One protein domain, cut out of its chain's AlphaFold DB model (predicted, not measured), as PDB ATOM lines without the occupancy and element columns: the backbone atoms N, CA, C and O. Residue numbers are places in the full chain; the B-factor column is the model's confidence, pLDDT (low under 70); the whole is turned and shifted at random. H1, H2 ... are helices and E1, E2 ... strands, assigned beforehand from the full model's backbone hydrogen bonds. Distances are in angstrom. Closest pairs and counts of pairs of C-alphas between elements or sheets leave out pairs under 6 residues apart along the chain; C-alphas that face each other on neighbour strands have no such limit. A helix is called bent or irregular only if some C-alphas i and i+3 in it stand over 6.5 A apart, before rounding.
ATOM      1  N   ASP A 127     -13.114  18.614 -26.802       74.50
ATOM      2  CA  ASP A 127     -13.641  17.575 -27.695       74.50
ATOM      3  C   ASP A 127     -14.826  16.804 -27.077       74.50
ATOM      4  O   ASP A 127     -15.598  16.161 -27.796       74.50
ATOM      5  N   ASP A 128     -15.001  16.898 -25.753       73.75
ATOM      6  CA  ASP A 128     -16.139  16.332 -25.028       73.75
ATOM      7  C   ASP A 128     -17.398  17.218 -25.137       73.75
ATOM      8  O   ASP A 128     -18.436  16.835 -24.602       73.75
ATOM      9  N   PHE A 129     -17.349  18.364 -25.838       77.06
ATOM     10  CA  PHE A 129     -18.468  19.309 -25.975       77.06
ATOM     11  C   PHE A 129     -18.745  19.707 -27.437       77.06
ATOM     12  O   PHE A 129     -17.850  19.717 -28.279       77.06
ATOM     13  N   ILE A 130     -20.007  20.016 -27.752       68.50
ATOM     14  CA  ILE A 130     -20.482  20.349 -29.113       68.50
ATOM     15  C   ILE A 130     -20.060  21.759 -29.521       68.50
ATOM     16  O   ILE A 130     -19.618  21.982 -30.650       68.50
ATOM     17  N   GLU A 131     -20.169  22.706 -28.595       64.06
ATOM     18  CA  GLU A 131     -19.706  24.075 -28.780       64.06
ATOM     19  C   GLU A 131     -18.383  24.245 -28.038       64.06
ATOM     20  O   GLU A 131     -18.279  23.996 -26.837       64.06
ATOM     21  N   LYS A 132     -17.342  24.637 -28.781       58.06
ATOM     22  CA  LYS A 132     -15.993  24.863 -28.232       58.06
ATOM     23  C   LYS A 132     -15.928  26.103 -27.344       58.06
ATOM     24  O   LYS A 132     -14.980  26.242 -26.573       58.06
ATOM     25  N   ASP A 133     -16.926  26.969 -27.470       54.09
ATOM     26  CA  ASP A 133     -17.104  28.145 -26.645       54.09
ATOM     27  C   ASP A 133     -18.156  27.819 -25.592       54.09
ATOM     28  O   ASP A 133     -19.343  27.689 -25.879       54.09
ATOM     29  N   VAL A 134     -17.695  27.667 -24.355       58.38
ATOM     30  CA  VAL A 134     -18.563  27.706 -23.184       58.38
ATOM     31  C   VAL A 134     -19.326  29.028 -23.228       58.38
ATOM     32  O   VAL A 134     -18.720  30.095 -23.087       58.38
ATOM     33  N   ILE A 135     -20.643  28.973 -23.422       56.16
ATOM     34  CA  ILE A 135     -21.468  30.176 -23.376       56.16
ATOM     35  C   ILE A 135     -21.455  30.669 -21.931       56.16
ATOM     36  O   ILE A 135     -21.913  29.970 -21.027       56.16
ATOM     37  N   ASN A 136     -20.898  31.863 -21.729       50.84
ATOM     38  CA  ASN A 136     -20.976  32.602 -20.477       50.84
ATOM     39  C   ASN A 136     -22.177  33.546 -20.563       50.84
ATOM     40  O   ASN A 136     -22.045  34.689 -21.005       50.84
ATOM     41  N   ASN A 137     -23.346  33.038 -20.184       47.28
ATOM     42  CA  ASN A 137     -24.525  33.865 -19.962       47.28
ATOM     43  C   ASN A 137     -24.675  34.061 -18.452       47.28
ATOM     44  O   ASN A 137     -24.702  33.091 -17.700       47.28
ATOM     45  N   ASP A 138     -24.728  35.320 -18.011       48.47
ATOM     46  CA  ASP A 138     -24.962  35.696 -16.609       48.47
ATOM     47  C   ASP A 138     -24.044  35.004 -15.577       48.47
ATOM     48  O   ASP A 138     -24.494  34.605 -14.505       48.47
ATOM     49  N   ASN A 139     -22.740  34.895 -15.876       50.09
ATOM     50  CA  ASN A 139     -21.715  34.231 -15.050       50.09
ATOM     51  C   ASN A 139     -21.874  32.703 -14.913       50.09
ATOM     52  O   ASN A 139     -21.166  32.092 -14.109       50.09
ATOM     53  N   VAL A 140     -22.742  32.066 -15.702       52.16
ATOM     54  CA  VAL A 140     -22.876  30.606 -15.749       52.16
ATOM     55  C   VAL A 140     -22.111  30.062 -16.950       52.16
ATOM     56  O   VAL A 140     -22.319  30.475 -18.087       52.16
ATOM     57  N   ILE A 141     -21.220  29.110 -16.684       59.62
ATOM     58  CA  ILE A 141     -20.502  28.326 -17.692       59.62
ATOM     59  C   ILE A 141     -21.405  27.156 -18.085       59.62
ATOM     60  O   ILE A 141     -21.540  26.197 -17.326       59.62
ATOM     61  N   THR A 142     -22.015  27.219 -19.270       61.44
ATOM     62  CA  THR A 142     -22.766  26.084 -19.836       61.44
ATOM     63  C   THR A 142     -22.023  25.475 -21.018       61.44
ATOM     64  O   THR A 142     -21.534  26.200 -21.884       61.44
ATOM     65  N   ALA A 143     -21.945  24.145 -21.063       65.94
ATOM     66  CA  ALA A 143     -21.352  23.405 -22.170       65.94
ATOM     67  C   ALA A 143     -22.193  22.161 -22.482       65.94
ATOM     68  O   ALA A 143     -22.554  21.405 -21.580       65.94
ATOM     69  N   TRP A 144     -22.502  21.952 -23.763       67.06
ATOM     70  CA  TRP A 144     -23.298  20.812 -24.223       67.06
ATOM     71  C   TRP A 144     -22.394  19.613 -24.504       67.06
ATOM     72  O   TRP A 144     -21.535  19.729 -25.381       67.06
ATOM     73  N   PRO A 145     -22.546  18.474 -23.805       71.56
ATOM     74  CA  PRO A 145     -21.685  17.317 -24.015       71.56
ATOM     75  C   PRO A 145     -21.860  16.741 -25.424       71.56
ATOM     76  O   PRO A 145     -22.965  16.651 -25.952       71.56
ATOM     77  N   ASN A 146     -20.759  16.332 -26.042       70.00
ATOM     78  CA  ASN A 146     -20.760  15.694 -27.348       70.00
ATOM     79  C   ASN A 146     -21.410  14.305 -27.268       70.00
ATOM     80  O   ASN A 146     -21.148  13.538 -26.341       70.00
ATOM     81  N   GLY A 147     -22.263  13.979 -28.243       67.69
ATOM     82  CA  GLY A 147     -22.995  12.710 -28.273       67.69
ATOM     83  C   GLY A 147     -24.215  12.632 -27.348       67.69
ATOM     84  O   GLY A 147     -24.658  11.525 -27.049       67.69
ATOM     85  N   PHE A 148     -24.772  13.764 -26.900       72.75
ATOM     86  CA  PHE A 148     -26.081  13.743 -26.247       72.75
ATOM     87  C   PHE A 148     -27.167  13.324 -27.248       72.75
ATOM     88  O   PHE A 148     -27.138  13.699 -28.422       72.75
ATOM     89  N   THR A 149     -28.131  12.543 -26.777       79.25
ATOM     90  CA  THR A 149     -29.327  12.174 -27.537       79.25
ATOM     91  C   THR A 149     -30.540  12.434 -26.660       79.25
ATOM     92  O   THR A 149     -30.498  12.222 -25.448       79.25
ATOM     93  N   THR A 150     -31.598  12.969 -27.257       84.25
ATOM     94  CA  THR A 150     -32.893  13.095 -26.592       84.25
ATOM     95  C   THR A 150     -33.595  11.751 -26.658       84.25
ATOM     96  O   THR A 150     -33.633  11.120 -27.716       84.25
ATOM     97  N   VAL A 151     -34.130  11.313 -25.524       88.31
ATOM     98  CA  VAL A 151     -34.853  10.048 -25.408       88.31
ATOM     99  C   VAL A 151     -36.306  10.359 -25.098       88.31
ATOM    100  O   VAL A 151     -36.600  11.108 -24.163       88.31
ATOM    101  N   ASP A 152     -37.206   9.759 -25.870       89.38
ATOM    102  CA  ASP A 152     -38.639   9.907 -25.652       89.38
ATOM    103  C   ASP A 152     -39.038   9.303 -24.302       89.38
ATOM    104  O   ASP A 152     -38.672   8.171 -23.959       89.38
ATOM    105  N   CYS A 153     -39.828  10.070 -23.557       90.31
ATOM    106  CA  CYS A 153     -40.407   9.661 -22.289       90.31
ATOM    107  C   CYS A 153     -41.930   9.607 -22.408       90.31
ATOM    108  O   CYS A 153     -42.546  10.382 -23.144       90.31
ATOM    109  N   LYS A 154     -42.556   8.721 -21.639       92.38
ATOM    110  CA  LYS A 154     -44.013   8.667 -21.479       92.38
ATOM    111  C   LYS A 154     -44.379   8.781 -20.007       92.38
ATOM    112  O   LYS A 154     -43.664   8.282 -19.140       92.38
ATOM    113  N   ILE A 155     -45.523   9.395 -19.732       93.56
ATOM    114  CA  ILE A 155     -46.108   9.377 -18.393       93.56
ATOM    115  C   ILE A 155     -46.782   8.028 -18.174       93.56
ATOM    116  O   ILE A 155     -47.676   7.649 -18.931       93.56
ATOM    117  N   ILE A 156     -46.375   7.326 -17.120       94.00
ATOM    118  CA  ILE A 156     -47.051   6.108 -16.667       94.00
ATOM    119  C   ILE A 156     -48.160   6.467 -15.687       94.00
ATOM    120  O   ILE A 156     -49.258   5.919 -15.763       94.00
ATOM    121  N   ASP A 157     -47.872   7.387 -14.767       94.00
ATOM    122  CA  ASP A 157     -48.755   7.658 -13.643       94.00
ATOM    123  C   ASP A 157     -48.654   9.101 -13.152       94.00
ATOM    124  O   ASP A 157     -47.595   9.727 -13.239       94.00
ATOM    125  N   ILE A 158     -49.768   9.610 -12.630       94.56
ATOM    126  CA  ILE A 158     -49.870  10.910 -11.967       94.56
ATOM    127  C   ILE A 158     -50.750  10.715 -10.739       94.56
ATOM    128  O   ILE A 158     -51.923  10.364 -10.861       94.56
ATOM    129  N   VAL A 159     -50.183  10.958  -9.561       95.12
ATOM    130  CA  VAL A 159     -50.879  10.798  -8.278       95.12
ATOM    131  C   VAL A 159     -50.754  12.084  -7.485       95.12
ATOM    132  O   VAL A 159     -49.667  12.641  -7.383       95.12
ATOM    133  N   GLY A 160     -51.842  12.557  -6.889       93.50
ATOM    134  CA  GLY A 160     -51.822  13.796  -6.122       93.50
ATOM    135  C   GLY A 160     -53.117  14.064  -5.369       93.50
ATOM    136  O   GLY A 160     -53.948  13.172  -5.206       93.50
ATOM    137  N   ASN A 161     -53.265  15.296  -4.888       93.00
ATOM    138  CA  ASN A 161     -54.389  15.749  -4.061       93.00
ATOM    139  C   ASN A 161     -55.429  16.615  -4.811       93.00
ATOM    140  O   ASN A 161     -56.210  17.313  -4.169       93.00
ATOM    141  N   GLY A 162     -55.402  16.601  -6.139       91.88
ATOM    142  CA  GLY A 162     -56.255  17.369  -7.044       91.88
ATOM    143  C   GLY A 162     -56.606  16.590  -8.318       91.88
ATOM    144  O   GLY A 162     -56.617  15.357  -8.326       91.88
ATOM    145  N   ILE A 163     -56.874  17.318  -9.398       92.62
ATOM    146  CA  ILE A 163     -57.397  16.812 -10.670       92.62
ATOM    147  C   ILE A 163     -56.570  17.300 -11.862       92.62
ATOM    148  O   ILE A 163     -55.922  18.346 -11.812       92.62
ATOM    149  N   GLU A 164     -56.605  16.540 -12.953       93.69
ATOM    150  CA  GLU A 164     -55.908  16.878 -14.197       93.69
ATOM    151  C   GLU A 164     -56.765  17.805 -15.067       93.69
ATOM    152  O   GLU A 164     -57.941  17.534 -15.310       93.69
ATOM    153  N   GLY A 165     -56.158  18.871 -15.584       91.44
ATOM    154  CA  GLY A 165     -56.764  19.789 -16.541       91.44
ATOM    155  C   GLY A 165     -57.741  20.819 -15.971       91.44
ATOM    156  O   GLY A 165     -58.151  20.800 -14.812       91.44
ATOM    157  N   ASN A 166     -58.151  21.722 -16.855       90.38
ATOM    158  CA  ASN A 166     -58.958  22.913 -16.588       90.38
ATOM    159  C   ASN A 166     -60.482  22.703 -16.704       90.38
ATOM    160  O   ASN A 166     -61.203  23.612 -17.124       90.38
ATOM    161  N   HIS A 167     -60.995  21.524 -16.336       89.19
ATOM    162  CA  HIS A 167     -62.401  21.133 -16.548       89.19
ATOM    163  C   HIS A 167     -63.438  22.163 -16.074       89.19
ATOM    164  O   HIS A 167     -64.470  22.346 -16.715       89.19
ATOM    165  N   TYR A 168     -63.153  22.847 -14.969       88.38
ATOM    166  CA  TYR A 168     -64.093  23.753 -14.309       88.38
ATOM    167  C   TYR A 168     -63.814  25.239 -14.571       88.38
ATOM    168  O   TYR A 168     -64.533  26.099 -14.059       88.38
ATOM    169  N   VAL A 169     -62.784  25.570 -15.357       88.12
ATOM    170  CA  VAL A 169     -62.425  26.965 -15.631       88.12
ATOM    171  C   VAL A 169     -63.404  27.562 -16.641       88.12
ATOM    172  O   VAL A 169     -63.612  27.026 -17.731       88.12
ATOM    173  N   PHE A 170     -64.004  28.695 -16.279       88.00
ATOM    174  CA  PHE A 170     -65.103  29.307 -17.016       88.00
ATOM    175  C   PHE A 170     -64.809  30.767 -17.345       88.00
ATOM    176  O   PHE A 170     -64.566  31.592 -16.463       88.00
ATOM    177  N   THR A 171     -64.822  31.123 -18.628       86.94
ATOM    178  CA  THR A 171     -64.525  32.486 -19.091       86.94
ATOM    179  C   THR A 171     -65.318  32.794 -20.355       86.94
ATOM    180  O   THR A 171     -65.446  31.948 -21.231       86.94
ATOM    181  N   ASN A 172     -65.821  34.029 -20.482       85.38
ATOM    182  CA  ASN A 172     -66.648  34.467 -21.618       85.38
ATOM    183  C   ASN A 172     -67.882  33.576 -21.856       85.38
ATOM    184  O   ASN A 172     -68.189  33.242 -22.996       85.38
ATOM    185  N   ASP A 173     -68.570  33.209 -20.772       84.88
ATOM    186  CA  ASP A 173     -69.800  32.407 -20.776       84.88
ATOM    187  C   ASP A 173     -69.658  30.971 -21.331       84.88
ATOM    188  O   ASP A 173     -70.660  30.329 -21.643       84.88
ATOM    189  N   GLU A 174     -68.434  30.437 -21.403       89.75
ATOM    190  CA  GLU A 174     -68.144  29.071 -21.859       89.75
ATOM    191  C   GLU A 174     -67.049  28.402 -20.999       89.75
ATOM    192  O   GLU A 174     -66.208  29.077 -20.390       89.75
ATOM    193  N   PHE A 175     -67.044  27.063 -20.956       89.50
ATOM    194  CA  PHE A 175     -65.965  26.287 -20.336       89.50
ATOM    195  C   PHE A 175     -64.722  26.319 -21.225       89.50
ATOM    196  O   PHE A 175     -64.792  26.055 -22.426       89.50
ATOM    197  N   ILE A 176     -63.559  26.622 -20.644       89.00
ATOM    198  CA  ILE A 176     -62.307  26.696 -21.413       89.00
ATOM    199  C   ILE A 176     -61.921  25.316 -21.952       89.00
ATOM    200  O   ILE A 176     -61.456  25.220 -23.091       89.00
ATOM    201  N   ALA A 177     -62.189  24.257 -21.183       88.62
ATOM    202  CA  ALA A 177     -61.899  22.876 -21.555       88.62
ATOM    203  C   ALA A 177     -62.514  22.460 -22.907       88.62
ATOM    204  O   ALA A 177     -61.903  21.679 -23.632       88.62
ATOM    205  N   ASP A 178     -63.664  23.026 -23.298       87.38
ATOM    206  CA  ASP A 178     -64.320  22.713 -24.578       87.38
ATOM    207  C   ASP A 178     -63.531  23.223 -25.796       87.38
ATOM    208  O   ASP A 178     -63.657  22.692 -26.902       87.38
ATOM    209  N   LYS A 179     -62.714  24.267 -25.608       86.94
ATOM    210  CA  LYS A 179     -61.867  24.855 -26.658       86.94
ATOM    211  C   LYS A 179     -60.420  24.406 -26.552       86.94
ATOM    212  O   LYS A 179     -59.787  24.159 -27.576       86.94
ATOM    213  N   ASN A 180     -59.892  24.379 -25.334       87.25
ATOM    214  CA  ASN A 180     -58.501  24.071 -25.052       87.25
ATOM    215  C   ASN A 180     -58.396  23.308 -23.729       87.25
ATOM    216  O   ASN A 180     -58.284  23.906 -22.657       87.25
ATOM    217  N   PHE A 181     -58.463  21.984 -23.823       90.00
ATOM    218  CA  PHE A 181     -58.319  21.101 -22.678       90.00
ATOM    219  C   PHE A 181     -56.845  20.877 -22.327       90.00
ATOM    220  O   PHE A 181     -56.067  20.416 -23.163       90.00
ATOM    221  N   THR A 182     -56.483  21.145 -21.073       92.19
ATOM    222  CA  THR A 182     -55.099  21.092 -20.570       92.19
ATOM    223  C   THR A 182     -54.789  19.848 -19.732       92.19
ATOM    224  O   THR A 182     -53.699  19.724 -19.191       92.19
ATOM    225  N   GLY A 183     -55.698  18.875 -19.627       92.50
ATOM    226  CA  GLY A 183     -55.437  17.615 -18.904       92.50
ATOM    227  C   GLY A 183     -54.811  16.510 -19.764       92.50
ATOM    228  O   GLY A 183     -54.768  15.352 -19.357       92.50
ATOM    229  N   ASN A 184     -54.361  16.813 -20.986       92.38
ATOM    230  CA  ASN A 184     -53.749  15.810 -21.856       92.38
ATOM    231  C   ASN A 184     -52.297  15.532 -21.438       92.38
ATOM    232  O   ASN A 184     -51.394  16.291 -21.778       92.38
ATOM    233  N   ARG A 185     -52.060  14.395 -20.775       92.31
ATOM    234  CA  ARG A 185     -50.724  13.959 -20.324       92.31
ATOM    235  C   ARG A 185     -49.664  13.924 -21.435       92.31
ATOM    236  O   ARG A 185     -48.492  14.136 -21.152       92.31
ATOM    237  N   ALA A 186     -50.049  13.686 -22.694       90.00
ATOM    238  CA  ALA A 186     -49.095  13.676 -23.808       90.00
ATOM    239  C   ALA A 186     -48.395  15.034 -24.005       90.00
ATOM    240  O   ALA A 186     -47.257  15.058 -24.460       90.00
ATOM    241  N   ALA A 187     -49.029  16.141 -23.599       90.38
ATOM    242  CA  ALA A 187     -48.460  17.486 -23.687       90.38
ATOM    243  C   ALA A 187     -47.229  17.705 -22.786       90.38
ATOM    244  O   ALA A 187     -46.521  18.689 -22.944       90.38
ATOM    245  N   VAL A 188     -46.957  16.813 -21.826       88.88
ATOM    246  CA  VAL A 188     -45.759  16.917 -20.973       88.88
ATOM    247  C   VAL A 188     -44.495  16.479 -21.719       88.88
ATOM    248  O   VAL A 188     -43.402  16.923 -21.376       88.88
ATOM    249  N   THR A 189     -44.620  15.592 -22.713       89.38
ATOM    250  CA  THR A 189     -43.471  14.950 -23.376       89.38
ATOM    251  C   THR A 189     -43.492  15.046 -24.905       89.38
ATOM    252  O   THR A 189     -42.699  14.374 -25.560       89.38
ATOM    253  N   ASP A 190     -44.356  15.878 -25.495       87.12
ATOM    254  CA  ASP A 190     -44.523  16.013 -26.954       87.12
ATOM    255  C   ASP A 190     -43.545  16.990 -27.640       87.12
ATOM    256  O   ASP A 190     -43.655  17.212 -28.847       87.12
ATOM    257  N   ASP A 191     -42.599  17.564 -26.888       83.31
ATOM    258  CA  ASP A 191     -41.615  18.564 -27.346       83.31
ATOM    259  C   ASP A 191     -42.245  19.820 -27.987       83.31
ATOM    260  O   ASP A 191     -41.622  20.530 -28.781       83.31
ATOM    261  N   ASN A 192     -43.502  20.132 -27.652       85.50
ATOM    262  CA  ASN A 192     -44.205  21.279 -28.205       85.50
ATOM    263  C   ASN A 192     -44.460  22.356 -27.140       85.50
ATOM    264  O   ASN A 192     -45.300  22.229 -26.264       85.50
ATOM    265  N   ILE A 193     -43.803  23.508 -27.286       81.88
ATOM    266  CA  ILE A 193     -43.940  24.648 -26.359       81.88
ATOM    267  C   ILE A 193     -45.338  25.295 -26.331       81.88
ATOM    268  O   ILE A 193     -45.577  26.201 -25.535       81.88
ATOM    269  N   THR A 194     -46.229  24.921 -27.254       84.94
ATOM    270  CA  THR A 194     -47.590  25.479 -27.352       84.94
ATOM    271  C   THR A 194     -48.648  24.615 -26.676       84.94
ATOM    272  O   THR A 194     -49.759  25.097 -26.448       84.94
ATOM    273  N   THR A 195     -48.327  23.362 -26.362       88.69
ATOM    274  CA  THR A 195     -49.181  22.456 -25.596       88.69
ATOM    275  C   THR A 195     -48.770  22.518 -24.127       88.69
ATOM    276  O   THR A 195     -47.607  22.717 -23.789       88.69
ATOM    277  N   ILE A 196     -49.757  22.447 -23.233       88.94
ATOM    278  CA  ILE A 196     -49.548  22.573 -21.789       88.94
ATOM    279  C   ILE A 196     -50.360  21.485 -21.102       88.94
ATOM    280  O   ILE A 196     -51.493  21.197 -21.494       88.94
ATOM    281  N   TYR A 197     -49.759  20.901 -20.073       92.56
ATOM    282  CA  TYR A 197     -50.438  20.038 -19.128       92.56
ATOM    283  C   TYR A 197     -50.636  20.771 -17.800       92.56
ATOM    284  O   TYR A 197     -49.698  21.370 -17.276       92.56
ATOM    285  N   GLU A 198     -51.842  20.688 -17.246       91.75
ATOM    286  CA  GLU A 198     -52.209  21.319 -15.983       91.75
ATOM    287  C   GLU A 198     -52.681  20.284 -14.964       91.75
ATOM    288  O   GLU A 198     -53.400  19.334 -15.277       91.75
ATOM    289  N   TYR A 199     -52.296  20.508 -13.713       93.00
ATOM    290  CA  TYR A 199     -52.811  19.798 -12.552       93.00
ATOM    291  C   TYR A 199     -53.276  20.836 -11.542       93.00
ATOM    292  O   TYR A 199     -52.504  21.718 -11.169       93.00
ATOM    293  N   GLN A 200     -54.524  20.741 -11.099       91.25
ATOM    294  CA  GLN A 200     -55.138  21.762 -10.261       91.25
ATOM    295  C   GLN A 200     -55.820  21.156  -9.045       91.25
ATOM    296  O   GLN A 200     -56.304  20.027  -9.063       91.25
ATOM    297  N   LYS A 201     -55.910  21.946  -7.980       90.88
ATOM    298  CA  LYS A 201     -56.733  21.641  -6.815       90.88
ATOM    299  C   LYS A 201     -57.667  22.814  -6.575       90.88
ATOM    300  O   LYS A 201     -57.212  23.951  -6.480       90.88
ATOM    301  N   ILE A 202     -58.962  22.536  -6.476       88.88
ATOM    302  CA  ILE A 202     -59.969  23.567  -6.238       88.88
ATOM    303  C   ILE A 202     -60.232  23.636  -4.739       88.88
ATOM    304  O   ILE A 202     -60.702  22.669  -4.143       88.88
ATOM    305  N   ASN A 203     -59.932  24.785  -4.137       87.06
ATOM    306  CA  ASN A 203     -60.218  25.057  -2.733       87.06
ATOM    307  C   ASN A 203     -61.344  26.089  -2.605       87.06
ATOM    308  O   ASN A 203     -61.352  27.089  -3.322       87.06
ATOM    309  N   ALA A 204     -62.260  25.862  -1.668       84.19
ATOM    310  CA  ALA A 204     -63.307  26.803  -1.287       84.19
ATOM    311  C   ALA A 204     -63.298  27.064   0.223       84.19
ATOM    312  O   ALA A 204     -62.741  26.300   1.018       84.19
ATOM    313  N   ASP A 205     -63.955  28.151   0.624       82.31
ATOM    314  CA  ASP A 205     -64.190  28.449   2.031       82.31
ATOM    315  C   ASP A 205     -65.140  27.415   2.647       82.31
ATOM    316  O   ASP A 205     -66.092  26.960   2.017       82.31
ATOM    317  N   GLN A 206     -64.958  27.105   3.934       80.25
ATOM    318  CA  GLN A 206     -65.795  26.139   4.671       80.25
ATOM    319  C   GLN A 206     -67.294  26.496   4.725       80.25
ATOM    320  O   GLN A 206     -68.104  25.688   5.173       80.25
ATOM    321  N   ASN A 207     -67.661  27.708   4.307       80.44
ATOM    322  CA  ASN A 207     -69.035  28.197   4.270       80.44
ATOM    323  C   ASN A 207     -69.677  28.085   2.875       80.44
ATOM    324  O   ASN A 207     -70.771  28.624   2.692       80.44
ATOM    325  N   GLU A 208     -69.016  27.455   1.898       81.00
ATOM    326  CA  GLU A 208     -69.549  27.311   0.542       81.00
ATOM    327  C   GLU A 208     -70.842  26.470   0.558       81.00
ATOM    328  O   GLU A 208     -70.824  25.317   0.999       81.00
ATOM    329  N   PRO A 209     -71.986  27.025   0.112       74.75
ATOM    330  CA  PRO A 209     -73.265  26.317   0.127       74.75
ATOM    331  C   PRO A 209     -73.362  25.167  -0.884       74.75
ATOM    332  O   PRO A 209     -74.274  24.351  -0.758       74.75
ATOM    333  N   TYR A 210     -72.475  25.114  -1.881       73.19
ATOM    334  CA  TYR A 210     -72.516  24.144  -2.971       73.19
ATOM    335  C   TYR A 210     -71.226  23.322  -3.020       73.19
ATOM    336  O   TYR A 210     -70.145  23.862  -3.242       73.19
ATOM    337  N   VAL A 211     -71.339  22.006  -2.831       75.00
ATOM    338  CA  VAL A 211     -70.196  21.082  -2.800       75.00
ATOM    339  C   VAL A 211     -70.267  20.137  -3.995       75.00
ATOM    340  O   VAL A 211     -71.345  19.694  -4.383       75.00
ATOM    341  N   PHE A 212     -69.110  19.825  -4.571       78.06
ATOM    342  CA  PHE A 212     -68.950  18.804  -5.604       78.06
ATOM    343  C   PHE A 212     -67.705  17.966  -5.309       78.06
ATOM    344  O   PHE A 212     -66.874  18.343  -4.483       78.06
ATOM    345  N   THR A 213     -67.582  16.814  -5.970       80.12
ATOM    346  CA  THR A 213     -66.600  15.770  -5.628       80.12
ATOM    347  C   THR A 213     -65.145  16.247  -5.626       80.12
ATOM    348  O   THR A 213     -64.369  15.790  -4.791       80.12
ATOM    349  N   ASP A 214     -64.784  17.187  -6.503       84.81
ATOM    350  CA  ASP A 214     -63.405  17.677  -6.651       84.81
ATOM    351  C   ASP A 214     -63.109  18.947  -5.821       84.81
ATOM    352  O   ASP A 214     -62.015  19.511  -5.909       84.81
ATOM    353  N   LEU A 215     -64.071  19.413  -5.014       85.94
ATOM    354  CA  LEU A 215     -63.927  20.590  -4.160       85.94
ATOM    355  C   LEU A 215     -63.267  20.236  -2.820       85.94
ATOM    356  O   LEU A 215     -63.690  19.318  -2.118       85.94
ATOM    357  N   SER A 216     -62.253  21.007  -2.430       85.81
ATOM    358  CA  SER A 216     -61.530  20.860  -1.163       85.81
ATOM    359  C   SER A 216     -61.746  22.050  -0.221       85.81
ATOM    360  O   SER A 216     -61.968  23.176  -0.654       85.81
ATOM    361  N   PHE A 217     -61.638  21.802   1.088       86.94
ATOM    362  CA  PHE A 217     -61.799  22.810   2.155       86.94
ATOM    363  C   PHE A 217     -60.598  22.879   3.107       86.94
ATOM    364  O   PHE A 217     -60.657  23.516   4.163       86.94
ATOM    365  N   ASP A 218     -59.525  22.155   2.783       86.56
ATOM    366  CA  ASP A 218     -58.338  22.049   3.633       86.56
ATOM    367  C   ASP A 218     -57.368  23.226   3.446       86.56
ATOM    368  O   ASP A 218     -56.467  23.405   4.266       86.56
ATOM    369  N   GLY A 219     -57.565  24.036   2.398       83.12
ATOM    370  CA  GLY A 219     -56.718  25.184   2.079       83.12
ATOM    371  C   GLY A 219     -55.289  24.794   1.709       83.12
ATOM    372  O   GLY A 219     -54.391  25.628   1.782       83.12
ATOM    373  N   THR A 220     -55.052  23.527   1.367       89.19
ATOM    374  CA  THR A 220     -53.728  23.049   0.970       89.19
ATOM    375  C   THR A 220     -53.517  23.239  -0.524       89.19
ATOM    376  O   THR A 220     -54.443  23.099  -1.325       89.19
ATOM    377  N   GLU A 221     -52.277  23.539  -0.893       90.75
ATOM    378  CA  GLU A 221     -51.876  23.728  -2.283       90.75
ATOM    379  C   GLU A 221     -51.970  22.430  -3.097       90.75
ATOM    380  O   GLU A 221     -51.922  21.314  -2.559       90.75
ATOM    381  N   ALA A 222     -52.079  22.581  -4.418       92.12
ATOM    382  CA  ALA A 222     -52.000  21.453  -5.337       92.12
ATOM    383  C   ALA A 222     -50.635  20.761  -5.205       92.12
ATOM    384  O   ALA A 222     -49.591  21.413  -5.177       92.12
ATOM    385  N   TYR A 223     -50.651  19.435  -5.126       94.12
ATOM    386  CA  TYR A 223     -49.482  18.571  -5.034       94.12
ATOM    387  C   TYR A 223     -49.698  17.345  -5.914       94.12
ATOM    388  O   TYR A 223     -50.729  16.676  -5.804       94.12
ATOM    389  N   CYS A 224     -48.709  17.015  -6.739       95.38
ATOM    390  CA  CYS A 224     -48.720  15.796  -7.533       95.38
ATOM    391  C   CYS A 224     -47.323  15.201  -7.697       95.38
ATOM    392  O   CYS A 224     -46.315  15.899  -7.662       95.38
ATOM    393  N   THR A 225     -47.279  13.892  -7.914       96.38
ATOM    394  CA  THR A 225     -46.098  13.146  -8.322       96.38
ATOM    395  C   THR A 225     -46.354  12.568  -9.706       96.38
ATOM    396  O   THR A 225     -47.289  11.790  -9.896       96.38
ATOM    397  N   ILE A 226     -45.517  12.949 -10.667       95.50
ATOM    398  CA  ILE A 226     -45.544  12.461 -12.047       95.50
ATOM    399  C   ILE A 226     -44.484  11.370 -12.183       95.50
ATOM    400  O   ILE A 226     -43.315  11.601 -11.872       95.50
ATOM    401  N   THR A 227     -44.884  10.192 -12.659       95.75
ATOM    402  CA  THR A 227     -43.983   9.071 -12.953       95.75
ATOM    403  C   THR A 227     -43.778   8.950 -14.460       95.75
ATOM    404  O   THR A 227     -44.728   8.722 -15.213       95.75
ATOM    405  N   LEU A 228     -42.528   9.082 -14.887       94.88
ATOM    406  CA  LEU A 228     -42.070   8.994 -16.268       94.88
ATOM    407  C   LEU A 228     -41.315   7.681 -16.493       94.88
ATOM    408  O   LEU A 228     -40.556   7.246 -15.627       94.88
ATOM    409  N   GLU A 229     -41.477   7.097 -17.674       95.88
ATOM    410  CA  GLU A 229     -40.642   6.013 -18.203       95.88
ATOM    411  C   GLU A 229     -39.981   6.482 -19.490       95.88
ATOM    412  O   GLU A 229     -40.660   6.898 -20.433       95.88
ATOM    413  N   ALA A 230     -38.657   6.409 -19.514       93.81
ATOM    414  CA  ALA A 230     -37.854   6.641 -20.697       93.81
ATOM    415  C   ALA A 230     -37.714   5.337 -21.494       93.81
ATOM    416  O   ALA A 230     -37.552   4.258 -20.923       93.81
ATOM    417  N   ASN A 231     -37.745   5.432 -22.824       91.69
ATOM    418  CA  ASN A 231     -37.557   4.259 -23.689       91.69
ATOM    419  C   ASN A 231     -36.136   3.673 -23.598       91.69
ATOM    420  O   ASN A 231     -35.935   2.480 -23.827       91.69
ATOM    421  N   GLU A 232     -35.159   4.510 -23.254       91.88
ATOM    422  CA  GLU A 232     -33.773   4.141 -22.978       91.88
ATOM    423  C   GLU A 232     -33.311   4.829 -21.683       91.88
ATOM    424  O   GLU A 232     -33.856   5.876 -21.330       91.88
ATOM    425  N   PRO A 233     -32.319   4.282 -20.957       89.75
ATOM    426  CA  PRO A 233     -31.851   4.903 -19.726       89.75
ATOM    427  C   PRO A 233     -31.279   6.308 -19.960       89.75
ATOM    428  O   PRO A 233     -30.409   6.505 -20.810       89.75
ATOM    429  N   ILE A 234     -31.723   7.269 -19.154       89.31
ATOM    430  CA  ILE A 234     -31.314   8.676 -19.218       89.31
ATOM    431  C   ILE A 234     -30.573   9.100 -17.948       89.31
ATOM    432  O   ILE A 234     -30.641   8.444 -16.910       89.31
ATOM    433  N   THR A 235     -29.845  10.210 -18.034       84.19
ATOM    434  CA  THR A 235     -29.065  10.792 -16.923       84.19
ATOM    435  C   THR A 235     -29.515  12.200 -16.548       84.19
ATOM    436  O   THR A 235     -28.962  12.814 -15.636       84.19
ATOM    437  N   SER A 236     -30.490  12.755 -17.267       85.50
ATOM    438  CA  SER A 236     -31.047  14.064 -16.954       85.50
ATOM    439  C   SER A 236     -32.430  14.244 -17.560       85.50
ATOM    440  O   SER A 236     -32.750  13.618 -18.570       85.50
ATOM    441  N   ILE A 237     -33.217  15.134 -16.963       86.25
ATOM    442  CA  ILE A 237     -34.460  15.661 -17.537       86.25
ATOM    443  C   ILE A 237     -34.397  17.178 -17.585       86.25
ATOM    444  O   ILE A 237     -33.729  17.796 -16.757       86.25
ATOM    445  N   LYS A 238     -35.149  17.771 -18.511       85.69
ATOM    446  CA  LYS A 238     -35.392  19.209 -18.559       85.69
ATOM    447  C   LYS A 238     -36.868  19.477 -18.290       85.69
ATOM    448  O   LYS A 238     -37.716  19.012 -19.043       85.69
ATOM    449  N   ILE A 239     -37.168  20.230 -17.238       85.81
ATOM    450  CA  ILE A 239     -38.522  20.666 -16.896       85.81
ATOM    451  C   ILE A 239     -38.708  22.098 -17.394       85.81
ATOM    452  O   ILE A 239     -37.960  22.998 -17.013       85.81
ATOM    453  N   LEU A 240     -39.716  22.303 -18.237       83.69
ATOM    454  CA  LEU A 240     -40.125  23.614 -18.729       83.69
ATOM    455  C   LEU A 240     -41.490  23.953 -18.137       83.69
ATOM    456  O   LEU A 240     -42.434  23.184 -18.291       83.69
ATOM    457  N   SER A 241     -41.594  25.098 -17.466       83.19
ATOM    458  CA  SER A 241     -42.865  25.605 -16.951       83.19
ATOM    459  C   SER A 241     -42.936  27.123 -17.115       83.19
ATOM    460  O   SER A 241     -41.969  27.804 -16.754       83.19
ATOM    461  N   PRO A 242     -44.053  27.665 -17.638       78.25
ATOM    462  CA  PRO A 242     -44.310  29.103 -17.639       78.25
ATOM    463  C   PRO A 242     -44.732  29.630 -16.256       78.25
ATOM    464  O   PRO A 242     -44.736  30.842 -16.048       78.25
ATOM    465  N   ASP A 243     -45.091  28.745 -15.321       79.56
ATOM    466  CA  ASP A 243     -45.539  29.115 -13.980       79.56
ATOM    467  C   ASP A 243     -44.350  29.333 -13.028       79.56
ATOM    468  O   ASP A 243     -43.532  28.438 -12.799       79.56
ATOM    469  N   ASN A 244     -44.277  30.534 -12.450       77.50
ATOM    470  CA  ASN A 244     -43.249  30.934 -11.487       77.50
ATOM    471  C   ASN A 244     -43.531  30.450 -10.055       77.50
ATOM    472  O   ASN A 244     -42.656  30.564  -9.186       77.50
ATOM    473  N   GLU A 245     -44.737  29.945  -9.795       84.44
ATOM    474  CA  GLU A 245     -45.138  29.403  -8.497       84.44
ATOM    475  C   GLU A 245     -45.026  27.875  -8.422       84.44
ATOM    476  O   GLU A 245     -45.232  27.297  -7.355       84.44
ATOM    477  N   LEU A 246     -44.579  27.224  -9.502       87.12
ATOM    478  CA  LEU A 246     -44.271  25.800  -9.502       87.12
ATOM    479  C   LEU A 246     -43.032  25.497  -8.642       87.12
ATOM    480  O   LEU A 246     -41.916  25.972  -8.893       87.12
ATOM    481  N   VAL A 247     -43.224  24.646  -7.637       88.81
ATOM    482  CA  VAL A 247     -42.180  24.166  -6.729       88.81
ATOM    483  C   VAL A 247     -41.894  22.695  -7.008       88.81
ATOM    484  O   VAL A 247     -42.745  21.835  -6.797       88.81
ATOM    485  N   LEU A 248     -40.662  22.383  -7.394       89.19
ATOM    486  CA  LEU A 248     -40.134  21.025  -7.386       89.19
ATOM    487  C   LEU A 248     -39.826  20.605  -5.948       89.19
ATOM    488  O   LEU A 248     -39.011  21.241  -5.291       89.19
ATOM    489  N   ARG A 249     -40.469  19.553  -5.444       90.12
ATOM    490  CA  ARG A 249     -40.291  19.057  -4.069       90.12
ATOM    491  C   ARG A 249     -39.285  17.926  -3.988       90.12
ATOM    492  O   ARG A 249     -38.417  17.957  -3.125       90.12
ATOM    493  N   GLU A 250     -39.424  16.944  -4.868       91.62
ATOM    494  CA  GLU A 250     -38.630  15.722  -4.814       91.62
ATOM    495  C   GLU A 250     -38.419  15.154  -6.218       91.62
ATOM    496  O   GLU A 250     -39.314  15.219  -7.065       91.62
ATOM    497  N   VAL A 251     -37.243  14.573  -6.452       91.44
ATOM    498  CA  VAL A 251     -36.933  13.756  -7.626       91.44
ATOM    499  C   VAL A 251     -36.383  12.421  -7.162       91.44
ATOM    500  O   VAL A 251     -35.356  12.360  -6.476       91.44
ATOM    501  N   GLN A 252     -37.043  11.349  -7.581       93.81
ATOM    502  CA  GLN A 252     -36.601   9.981  -7.350       93.81
ATOM    503  C   GLN A 252     -36.382   9.281  -8.687       93.81
ATOM    504  O   GLN A 252     -37.112   9.521  -9.648       93.81
ATOM    505  N   VAL A 253     -35.401   8.388  -8.750       93.88
ATOM    506  CA  VAL A 253     -35.088   7.633  -9.968       93.88
ATOM    507  C   VAL A 253     -35.008   6.144  -9.688       93.88
ATOM    508  O   VAL A 253     -34.667   5.729  -8.581       93.88
ATOM    509  N   SER A 254     -35.330   5.342 -10.693       92.56
ATOM    510  CA  SER A 254     -35.298   3.888 -10.614       92.56
ATOM    511  C   SER A 254     -34.879   3.279 -11.953       92.56
ATOM    512  O   SER A 254     -35.104   3.842 -13.029       92.56
ATOM    513  N   VAL A 255     -34.257   2.106 -11.893       92.19
ATOM    514  CA  VAL A 255     -33.913   1.304 -13.076       92.19
ATOM    515  C   VAL A 255     -35.020   0.289 -13.389       92.19
ATOM    516  O   VAL A 255     -35.178  -0.097 -14.546       92.19
ATOM    517  N   ASP A 256     -35.806  -0.115 -12.386       89.25
ATOM    518  CA  ASP A 256     -36.736  -1.251 -12.439       89.25
ATOM    519  C   ASP A 256     -38.200  -0.913 -12.108       89.25
ATOM    520  O   ASP A 256     -39.058  -1.768 -12.302       89.25
ATOM    521  N   ASN A 257     -38.499   0.326 -11.698       91.31
ATOM    522  CA  ASN A 257     -39.810   0.798 -11.230       91.31
ATOM    523  C   ASN A 257     -40.263   0.217  -9.876       91.31
ATOM    524  O   ASN A 257     -41.387   0.484  -9.450       91.31
ATOM    525  N   ASP A 258     -39.393  -0.506  -9.170       88.06
ATOM    526  CA  ASP A 258     -39.690  -1.079  -7.857       88.06
ATOM    527  C   ASP A 258     -38.976  -0.288  -6.753       88.06
ATOM    528  O   ASP A 258     -39.616   0.253  -5.845       88.06
ATOM    529  N   GLU A 259     -37.651  -0.154  -6.856       88.62
ATOM    530  CA  GLU A 259     -36.842   0.580  -5.884       88.62
ATOM    531  C   GLU A 259     -36.471   1.963  -6.420       88.62
ATOM    532  O   GLU A 259     -35.868   2.106  -7.485       88.62
ATOM    533  N   TYR A 260     -36.832   2.995  -5.658       92.25
ATOM    534  CA  TYR A 260     -36.585   4.389  -6.007       92.25
ATOM    535  C   TYR A 260     -35.501   4.987  -5.114       92.25
ATOM    536  O   TYR A 260     -35.581   4.934  -3.887       92.25
ATOM    537  N   LEU A 261     -34.499   5.591  -5.748       90.94
ATOM    538  CA  LEU A 261     -33.459   6.368  -5.094       90.94
ATOM    539  C   LEU A 261     -33.821   7.852  -5.159       90.94
ATOM    540  O   LEU A 261     -33.917   8.419  -6.248       90.94
ATOM    541  N   THR A 262     -33.982   8.495  -4.006       89.19
ATOM    542  CA  THR A 262     -34.167   9.949  -3.930       89.19
ATOM    543  C   THR A 262     -32.859  10.659  -4.278       89.19
ATOM    544  O   THR A 262     -31.840  10.478  -3.613       89.19
ATOM    545  N   ILE A 263     -32.880  11.466  -5.340       83.19
ATOM    546  CA  ILE A 263     -31.724  12.247  -5.816       83.19
ATOM    547  C   ILE A 263     -31.786  13.690  -5.318       83.19
ATOM    548  O   ILE A 263     -30.744  14.332  -5.132       83.19
ATOM    549  N   MET A 264     -33.003  14.183  -5.104       81.69
ATOM    550  CA  MET A 264     -33.308  15.522  -4.622       81.69
ATOM    551  C   MET A 264     -34.574  15.455  -3.771       81.69
ATOM    552  O   MET A 264     -35.569  14.916  -4.234       81.69
ATOM    553  N   ASP A 265     -34.543  16.004  -2.564       83.19
ATOM    554  CA  ASP A 265     -35.651  16.033  -1.593       83.19
ATOM    555  C   ASP A 265     -35.956  17.444  -1.065       83.19
ATOM    556  O   ASP A 265     -36.860  17.653  -0.255       83.19
ATOM    557  N   GLU A 266     -35.208  18.440  -1.531       74.50
ATOM    558  CA  GLU A 266     -35.366  19.814  -1.091       74.50
ATOM    559  C   GLU A 266     -36.209  20.635  -2.071       74.50
ATOM    560  O   GLU A 266     -35.876  20.756  -3.252       74.50
ATOM    561  N   ALA A 267     -37.194  21.365  -1.546       81.44
ATOM    562  CA  ALA A 267     -38.090  22.217  -2.328       81.44
ATOM    563  C   ALA A 267     -37.361  23.333  -3.105       81.44
ATOM    564  O   ALA A 267     -36.612  24.120  -2.522       81.44
ATOM    565  N   LEU A 268     -37.585  23.423  -4.413       79.00
ATOM    566  CA  LEU A 268     -36.968  24.366  -5.340       79.00
ATOM    567  C   LEU A 268     -38.046  25.035  -6.203       79.00
ATOM    568  O   LEU A 268     -38.772  24.357  -6.920       79.00
ATOM    569  N   LYS A 269     -38.110  26.369  -6.193       78.06
ATOM    570  CA  LYS A 269     -38.888  27.112  -7.195       78.06
ATOM    571  C   LYS A 269     -38.113  27.190  -8.500       78.06
ATOM    572  O   LYS A 269     -36.989  27.705  -8.507       78.06
ATOM    573  N   LEU A 270     -38.723  26.707  -9.577       67.31
ATOM    574  CA  LEU A 270     -38.179  26.874 -10.921       67.31
ATOM    575  C   LEU A 270     -38.208  28.377 -11.284       67.31
ATOM    576  O   LEU A 270     -39.022  29.134 -10.760       67.31
ATOM    577  N   ASN A 271     -37.267  28.841 -12.111       61.94
ATOM    578  CA  ASN A 271     -37.199  30.224 -12.628       61.94
ATOM    579  C   ASN A 271     -36.942  31.378 -11.616       61.94
ATOM    580  O   ASN A 271     -37.091  32.543 -11.980       61.94
ATOM    581  N   LYS A 272     -36.496  31.121 -10.370       62.25
ATOM    582  CA  LYS A 272     -36.080  32.191  -9.422       62.25
ATOM    583  C   LYS A 272     -34.555  32.337  -9.306       62.25
ATOM    584  O   LYS A 272     -33.884  31.472  -8.745       62.25
ATOM    585  N   ARG A 273     -34.021  33.484  -9.757       55.34
ATOM    586  CA  ARG A 273     -32.583  33.857  -9.739       55.34
ATOM    587  C   ARG A 273     -31.926  33.827  -8.362       55.34
ATOM    588  O   ARG A 273     -30.734  33.589  -8.240       55.34
ATOM    589  N   GLU A 274     -32.684  34.044  -7.301       58.00
ATOM    590  CA  GLU A 274     -32.129  34.071  -5.944       58.00
ATOM    591  C   GLU A 274     -31.795  32.662  -5.412       58.00
ATOM    592  O   GLU A 274     -31.018  32.535  -4.468       58.00
ATOM    593  N   ASN A 275     -32.299  31.601  -6.060       57.38
ATOM    594  CA  ASN A 275     -32.074  30.207  -5.661       57.38
ATOM    595  C   ASN A 275     -30.841  29.552  -6.317       57.38
ATOM    596  O   ASN A 275     -30.562  28.390  -6.030       57.38
ATOM    597  N   ILE A 276     -30.091  30.285  -7.157       53.19
ATOM    598  CA  ILE A 276     -28.892  29.801  -7.878       53.19
ATOM    599  C   ILE A 276     -27.845  29.204  -6.932       53.19
ATOM    600  O   ILE A 276     -27.183  28.233  -7.270       53.19
ATOM    601  N   TYR A 277     -27.708  29.782  -5.739       50.75
ATOM    602  CA  TYR A 277     -26.627  29.469  -4.799       50.75
ATOM    603  C   TYR A 277     -27.059  28.587  -3.630       50.75
ATOM    604  O   TYR A 277     -26.288  28.397  -2.690       50.75
ATOM    605  N   LEU A 278     -28.299  28.096  -3.638       54.16
ATOM    606  CA  LEU A 278     -28.797  27.279  -2.537       54.16
ATOM    607  C   LEU A 278     -28.490  25.787  -2.718       54.16
ATOM    608  O   LEU A 278     -28.498  25.090  -1.711       54.16
ATOM    609  N   LYS A 279     -28.240  25.286  -3.945       61.19
ATOM    610  CA  LYS A 279     -28.171  23.832  -4.214       61.19
ATOM    611  C   LYS A 279     -27.230  23.475  -5.367       61.19
ATOM    612  O   LYS A 279     -27.417  23.979  -6.471       61.19
ATOM    613  N   SER A 280     -26.290  22.549  -5.153       54.44
ATOM    614  CA  SER A 280     -25.280  22.197  -6.170       54.44
ATOM    615  C   SER A 280     -25.832  21.478  -7.411       54.44
ATOM    616  O   SER A 280     -25.226  21.508  -8.481       54.44
ATOM    617  N   LYS A 281     -27.006  20.844  -7.285       55.59
ATOM    618  CA  LYS A 281     -27.597  19.969  -8.311       55.59
ATOM    619  C   LYS A 281     -28.523  20.673  -9.311       55.59
ATOM    620  O   LYS A 281     -29.078  20.004 -10.180       55.59
ATOM    621  N   TYR A 282     -28.729  21.984  -9.189       55.78
ATOM    622  CA  TYR A 282     -29.620  22.746 -10.067       55.78
ATOM    623  C   TYR A 282     -28.849  23.828 -10.824       55.78
ATOM    624  O   TYR A 282     -28.295  24.747 -10.226       55.78
ATOM    625  N   ILE A 283     -28.844  23.739 -12.156       56.84
ATOM    626  CA  ILE A 283     -28.257  24.765 -13.024       56.84
ATOM    627  C   ILE A 283     -29.340  25.809 -13.327       56.84
ATOM    628  O   ILE A 283     -30.399  25.476 -13.865       56.84
ATOM    629  N   TYR A 284     -29.070  27.073 -12.988       50.00
ATOM    630  CA  TYR A 284     -29.964  28.220 -13.203       50.00
ATOM    631  C   TYR A 284     -30.599  28.256 -14.598       50.00
ATOM    632  O   TYR A 284     -29.899  28.012 -15.578       50.00
ATOM    633  N   GLU A 285     -31.903  28.574 -14.675       50.19
ATOM    634  CA  GLU A 285     -32.711  28.740 -15.909       50.19
ATOM    635  C   GLU A 285     -32.670  27.579 -16.916       50.19
ATOM    636  O   GLU A 285     -33.357  27.597 -17.935       50.19
ATOM    637  N   SER A 286     -31.912  26.527 -16.627       63.09
ATOM    638  CA  SER A 286     -31.795  25.384 -17.512       63.09
ATOM    639  C   SER A 286     -33.038  24.503 -17.423       63.09
ATOM    640  O   SER A 286     -33.394  23.857 -18.405       63.09
ATOM    641  N   GLY A 287     -33.689  24.459 -16.250       66.31
ATOM    642  CA  GLY A 287     -34.698  23.449 -15.929       66.31
ATOM    643  C   GLY A 287     -34.125  22.027 -15.896       66.31
ATOM    644  O   GLY A 287     -34.891  21.071 -15.817       66.31
ATOM    645  N   ILE A 288     -32.798  21.869 -15.989       78.06
ATOM    646  CA  ILE A 288     -32.120  20.580 -16.105       78.06
ATOM    647  C   ILE A 288     -31.838  20.023 -14.713       78.06
ATOM    648  O   ILE A 288     -31.249  20.692 -13.862       78.06
ATOM    649  N   ILE A 289     -32.225  18.769 -14.510       79.56
ATOM    650  CA  ILE A 289     -31.960  17.997 -13.299       79.56
ATOM    651  C   ILE A 289     -31.162  16.769 -13.716       79.56
ATOM    652  O   ILE A 289     -31.630  15.984 -14.541       79.56
ATOM    653  N   ALA A 290     -29.962  16.614 -13.157       80.38
ATOM    654  CA  ALA A 290     -29.070  15.495 -13.442       80.38
ATOM    655  C   ALA A 290     -29.174  14.401 -12.370       80.38
ATOM    656  O   ALA A 290     -29.339  14.684 -11.183       80.38
ATOM    657  N   PHE A 291     -29.054  13.144 -12.790       83.50
ATOM    658  CA  PHE A 291     -29.154  11.968 -11.928       83.50
ATOM    659  C   PHE A 291     -28.415  10.753 -12.532       83.50
ATOM    660  O   PHE A 291     -28.058  10.762 -13.714       83.50
ATOM    661  N   PRO A 292     -28.141   9.693 -11.744       81.81
ATOM    662  CA  PRO A 292     -27.535   8.462 -12.254       81.81
ATOM    663  C   PRO A 292     -28.392   7.787 -13.331       81.81
ATOM    664  O   PRO A 292     -29.614   7.878 -13.291       81.81
ATOM    665  N   LEU A 293     -27.756   7.056 -14.249       86.69
ATOM    666  CA  LEU A 293     -28.415   6.372 -15.367       86.69
ATOM    667  C   LEU A 293     -29.648   5.562 -14.911       86.69
ATOM    668  O   LEU A 293     -29.497   4.588 -14.175       86.69
ATOM    669  N   SER A 294     -30.842   5.974 -15.346       91.56
ATOM    670  CA  SER A 294     -32.131   5.452 -14.862       91.56
ATOM    671  C   SER A 294     -33.191   5.418 -15.965       91.56
ATOM    672  O   SER A 294     -33.131   6.205 -16.908       91.56
ATOM    673  N   THR A 295     -34.172   4.523 -15.836       94.88
ATOM    674  CA  THR A 295     -35.265   4.342 -16.816       94.88
ATOM    675  C   THR A 295     -36.563   4.996 -16.342       94.88
ATOM    676  O   THR A 295     -37.344   5.484 -17.154       94.88
ATOM    677  N   TYR A 296     -36.786   5.036 -15.028       95.94
ATOM    678  CA  TYR A 296     -37.991   5.576 -14.410       95.94
ATOM    679  C   TYR A 296     -37.652   6.781 -13.545       95.94
ATOM    680  O   TYR A 296     -36.668   6.765 -12.799       95.94
ATOM    681  N   ILE A 297     -38.479   7.818 -13.625       95.19
ATOM    682  CA  ILE A 297     -38.286   9.069 -12.895       95.19
ATOM    683  C   ILE A 297     -39.605   9.466 -12.243       95.19
ATOM    684  O   ILE A 297     -40.625   9.561 -12.916       95.19
ATOM    685  N   LYS A 298     -39.580   9.735 -10.940       95.81
ATOM    686  CA  LYS A 298     -40.679  10.351 -10.196       95.81
ATOM    687  C   LYS A 298     -40.331  11.790  -9.875       95.81
ATOM    688  O   LYS A 298     -39.287  12.055  -9.282       95.81
ATOM    689  N   ILE A 299     -41.217  12.699 -10.251       94.12
ATOM    690  CA  ILE A 299     -41.077  14.135 -10.023       94.12
ATOM    691  C   ILE A 299     -42.262  14.580  -9.178       94.12
ATOM    692  O   ILE A 299     -43.399  14.539  -9.641       94.12
ATOM    693  N   SER A 300     -41.997  15.010  -7.949       95.19
ATOM    694  CA  SER A 300     -43.007  15.567  -7.053       95.19
ATOM    695  C   SER A 300     -43.010  17.087  -7.157       95.19
ATOM    696  O   SER A 300     -41.990  17.739  -6.930       95.19
ATOM    697  N   LEU A 301     -44.166  17.649  -7.483       93.75
ATOM    698  CA  LEU A 301     -44.405  19.065  -7.724       93.75
ATOM    699  C   LEU A 301     -45.484  19.580  -6.767       93.75
ATOM    700  O   LEU A 301     -46.408  18.852  -6.401       93.75
ATOM    701  N   SER A 302     -45.389  20.847  -6.378       93.38
ATOM    702  CA  SER A 302     -46.470  21.551  -5.689       93.38
ATOM    703  C   SER A 302     -46.627  22.977  -6.192       93.38
ATOM    704  O   SER A 302     -45.649  23.581  -6.628       93.38
ATOM    705  N   SER A 303     -47.817  23.540  -6.021       90.50
ATOM    706  CA  SER A 303     -48.030  24.983  -6.143       90.50
ATOM    707  C   SER A 303     -47.560  25.727  -4.883       90.50
ATOM    708  O   SER A 303     -47.472  25.141  -3.799       90.50
ATOM    709  N   ASP A 304     -47.242  27.010  -5.031       84.69
ATOM    710  CA  ASP A 304     -47.079  27.986  -3.942       84.69
ATOM    711  C   ASP A 304     -47.886  29.268  -4.231       84.69
ATOM    712  O   ASP A 304     -47.465  30.382  -3.910       84.69
ATOM    713  N   GLY A 305     -49.028  29.110  -4.905       80.50
ATOM    714  CA  GLY A 305     -49.916  30.197  -5.296       80.50
ATOM    715  C   GLY A 305     -51.228  29.715  -5.920       80.50
ATOM    716  O   GLY A 305     -51.435  28.529  -6.170       80.50
ATOM    717  N   TYR A 306     -52.118  30.667  -6.198       76.44
ATOM    718  CA  TYR A 306     -53.426  30.421  -6.806       76.44
ATOM    719  C   TYR A 306     -53.684  31.376  -7.973       76.44
ATOM    720  O   TYR A 306     -53.214  32.518  -7.987       76.44
ATOM    721  N   THR A 307     -54.470  30.920  -8.946       73.19
ATOM    722  CA  THR A 307     -54.957  31.744 -10.056       73.19
ATOM    723  C   THR A 307     -56.295  32.392  -9.683       73.19
ATOM    724  O   THR A 307     -57.105  31.839  -8.946       73.19
ATOM    725  N   GLY A 308     -56.542  33.612 -10.170       68.69
ATOM    726  CA  GLY A 308     -57.795  34.351  -9.940       68.69
ATOM    727  C   GLY A 308     -58.918  33.977 -10.912       68.69
ATOM    728  O   GLY A 308     -59.730  34.830 -11.275       68.69
ATOM    729  N   GLU A 309     -58.905  32.750 -11.422       79.62
ATOM    730  CA  GLU A 309     -59.813  32.305 -12.472       79.62
ATOM    731  C   GLU A 309     -61.215  32.044 -11.924       79.62
ATOM    732  O   GLU A 309     -61.413  31.685 -10.764       79.62
ATOM    733  N   LYS A 310     -62.224  32.250 -12.775       84.38
ATOM    734  CA  LYS A 310     -63.600  31.919 -12.414       84.38
ATOM    735  C   LYS A 310     -63.825  30.435 -12.637       84.38
ATOM    736  O   LYS A 310     -63.571  29.922 -13.725       84.38
ATOM    737  N   ILE A 311     -64.362  29.786 -11.617       85.19
ATOM    738  CA  ILE A 311     -64.722  28.375 -11.651       85.19
ATOM    739  C   ILE A 311     -66.243  28.278 -11.759       85.19
ATOM    740  O   ILE A 311     -66.964  28.993 -11.059       85.19
ATOM    741  N   ALA A 312     -66.728  27.423 -12.654       84.31
ATOM    742  CA  ALA A 312     -68.140  27.091 -12.772       84.31
ATOM    743  C   ALA A 312     -68.332  25.574 -12.775       84.31
ATOM    744  O   ALA A 312     -67.451  24.811 -13.159       84.31
ATOM    745  N   PHE A 313     -69.515  25.142 -12.367       80.25
ATOM    746  CA  PHE A 313     -69.936  23.749 -12.385       80.25
ATOM    747  C   PHE A 313     -71.425  23.700 -12.720       80.25
ATOM    748  O   PHE A 313     -72.192  24.604 -12.377       80.25
ATOM    749  N   LEU A 314     -71.837  22.658 -13.440       76.81
ATOM    750  CA  LEU A 314     -73.245  22.449 -13.757       76.81
ATOM    751  C   LEU A 314     -73.989  21.979 -12.505       76.81
ATOM    752  O   LEU A 314     -73.455  21.222 -11.701       76.81
ATOM    753  N   HIS A 315     -75.249  22.393 -12.371       67.25
ATOM    754  CA  HIS A 315     -76.097  22.041 -11.226       67.25
ATOM    755  C   HIS A 315     -76.275  20.521 -11.050       67.25
ATOM    756  O   HIS A 315     -76.551  20.055  -9.955       67.25
ATOM    757  N   GLU A 316     -76.079  19.744 -12.117       65.81
ATOM    758  CA  GLU A 316     -76.130  18.278 -12.113       65.81
ATOM    759  C   GLU A 316     -74.945  17.621 -11.376       65.81
ATOM    760  O   GLU A 316     -75.016  16.439 -11.055       65.81
ATOM    761  N   HIS A 317     -73.876  18.375 -11.098       59.03
ATOM    762  CA  HIS A 317     -72.703  17.931 -10.336       59.03
ATOM    763  C   HIS A 317     -72.761  18.309  -8.851       59.03
ATOM    764  O   HIS A 317     -71.795  18.075  -8.126       59.03
ATOM    765  N   LEU A 318     -73.865  18.916  -8.409       59.38
ATOM    766  CA  LEU A 318     -74.091  19.270  -7.014       59.38
ATOM    767  C   LEU A 318     -74.837  18.141  -6.307       59.38
ATOM    768  O   LEU A 318     -75.894  17.712  -6.775       59.38
TER     769      LEU A 318
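This is residues 127 to 318 of the 319 residues of an uncharacterized protein of Lysinibacillus fusiformis (UniProt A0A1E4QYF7). With little regular structure, this is one strongly twisted antiparallel sheet, E3-E4-E7-E5-E6, its long strands E4 and E7 sharply bent; hairpin E1 and E2 lies towards one end, long loops and tail 304 to 318 towards the other. The 192 printed residues run E1 E2 E3 H1 E4 E5 E6 E7, mostly strand, 63 in named elements. Spanning 65 by 38 by 31 A, it is only just compact, close to loose: radius of gyration of the C-alphas 19.1 A.

E1 is residues 135 to 137, from C-alpha (-21.468, 30.176, -23.376); E2 140 to 142; E3 153 to 160, 20.2 A; H1 185 to 188; E4 223 to 238, 19.5 A; E5 246 to 254, 23.7 A; E6 261 to 264; E7 288 to 303, 19.3 A, to C-alpha (-48.030, 24.983, -6.143).

Within hydrogen-bond range are N 140 and O 137 of hairpin E1 and E2, 3.0 A; N 225 and O 159, E4 to E3, 2.7 A; N 226 and O 299, E4 to E7, 2.8 A. H1 is on the sheet, height 8.7 A.

The printed part has no cut. Links E3 to H1, H1 to E4 and E6 to E7 are long. Residues 270 to 287 are among those under pLDDT 70.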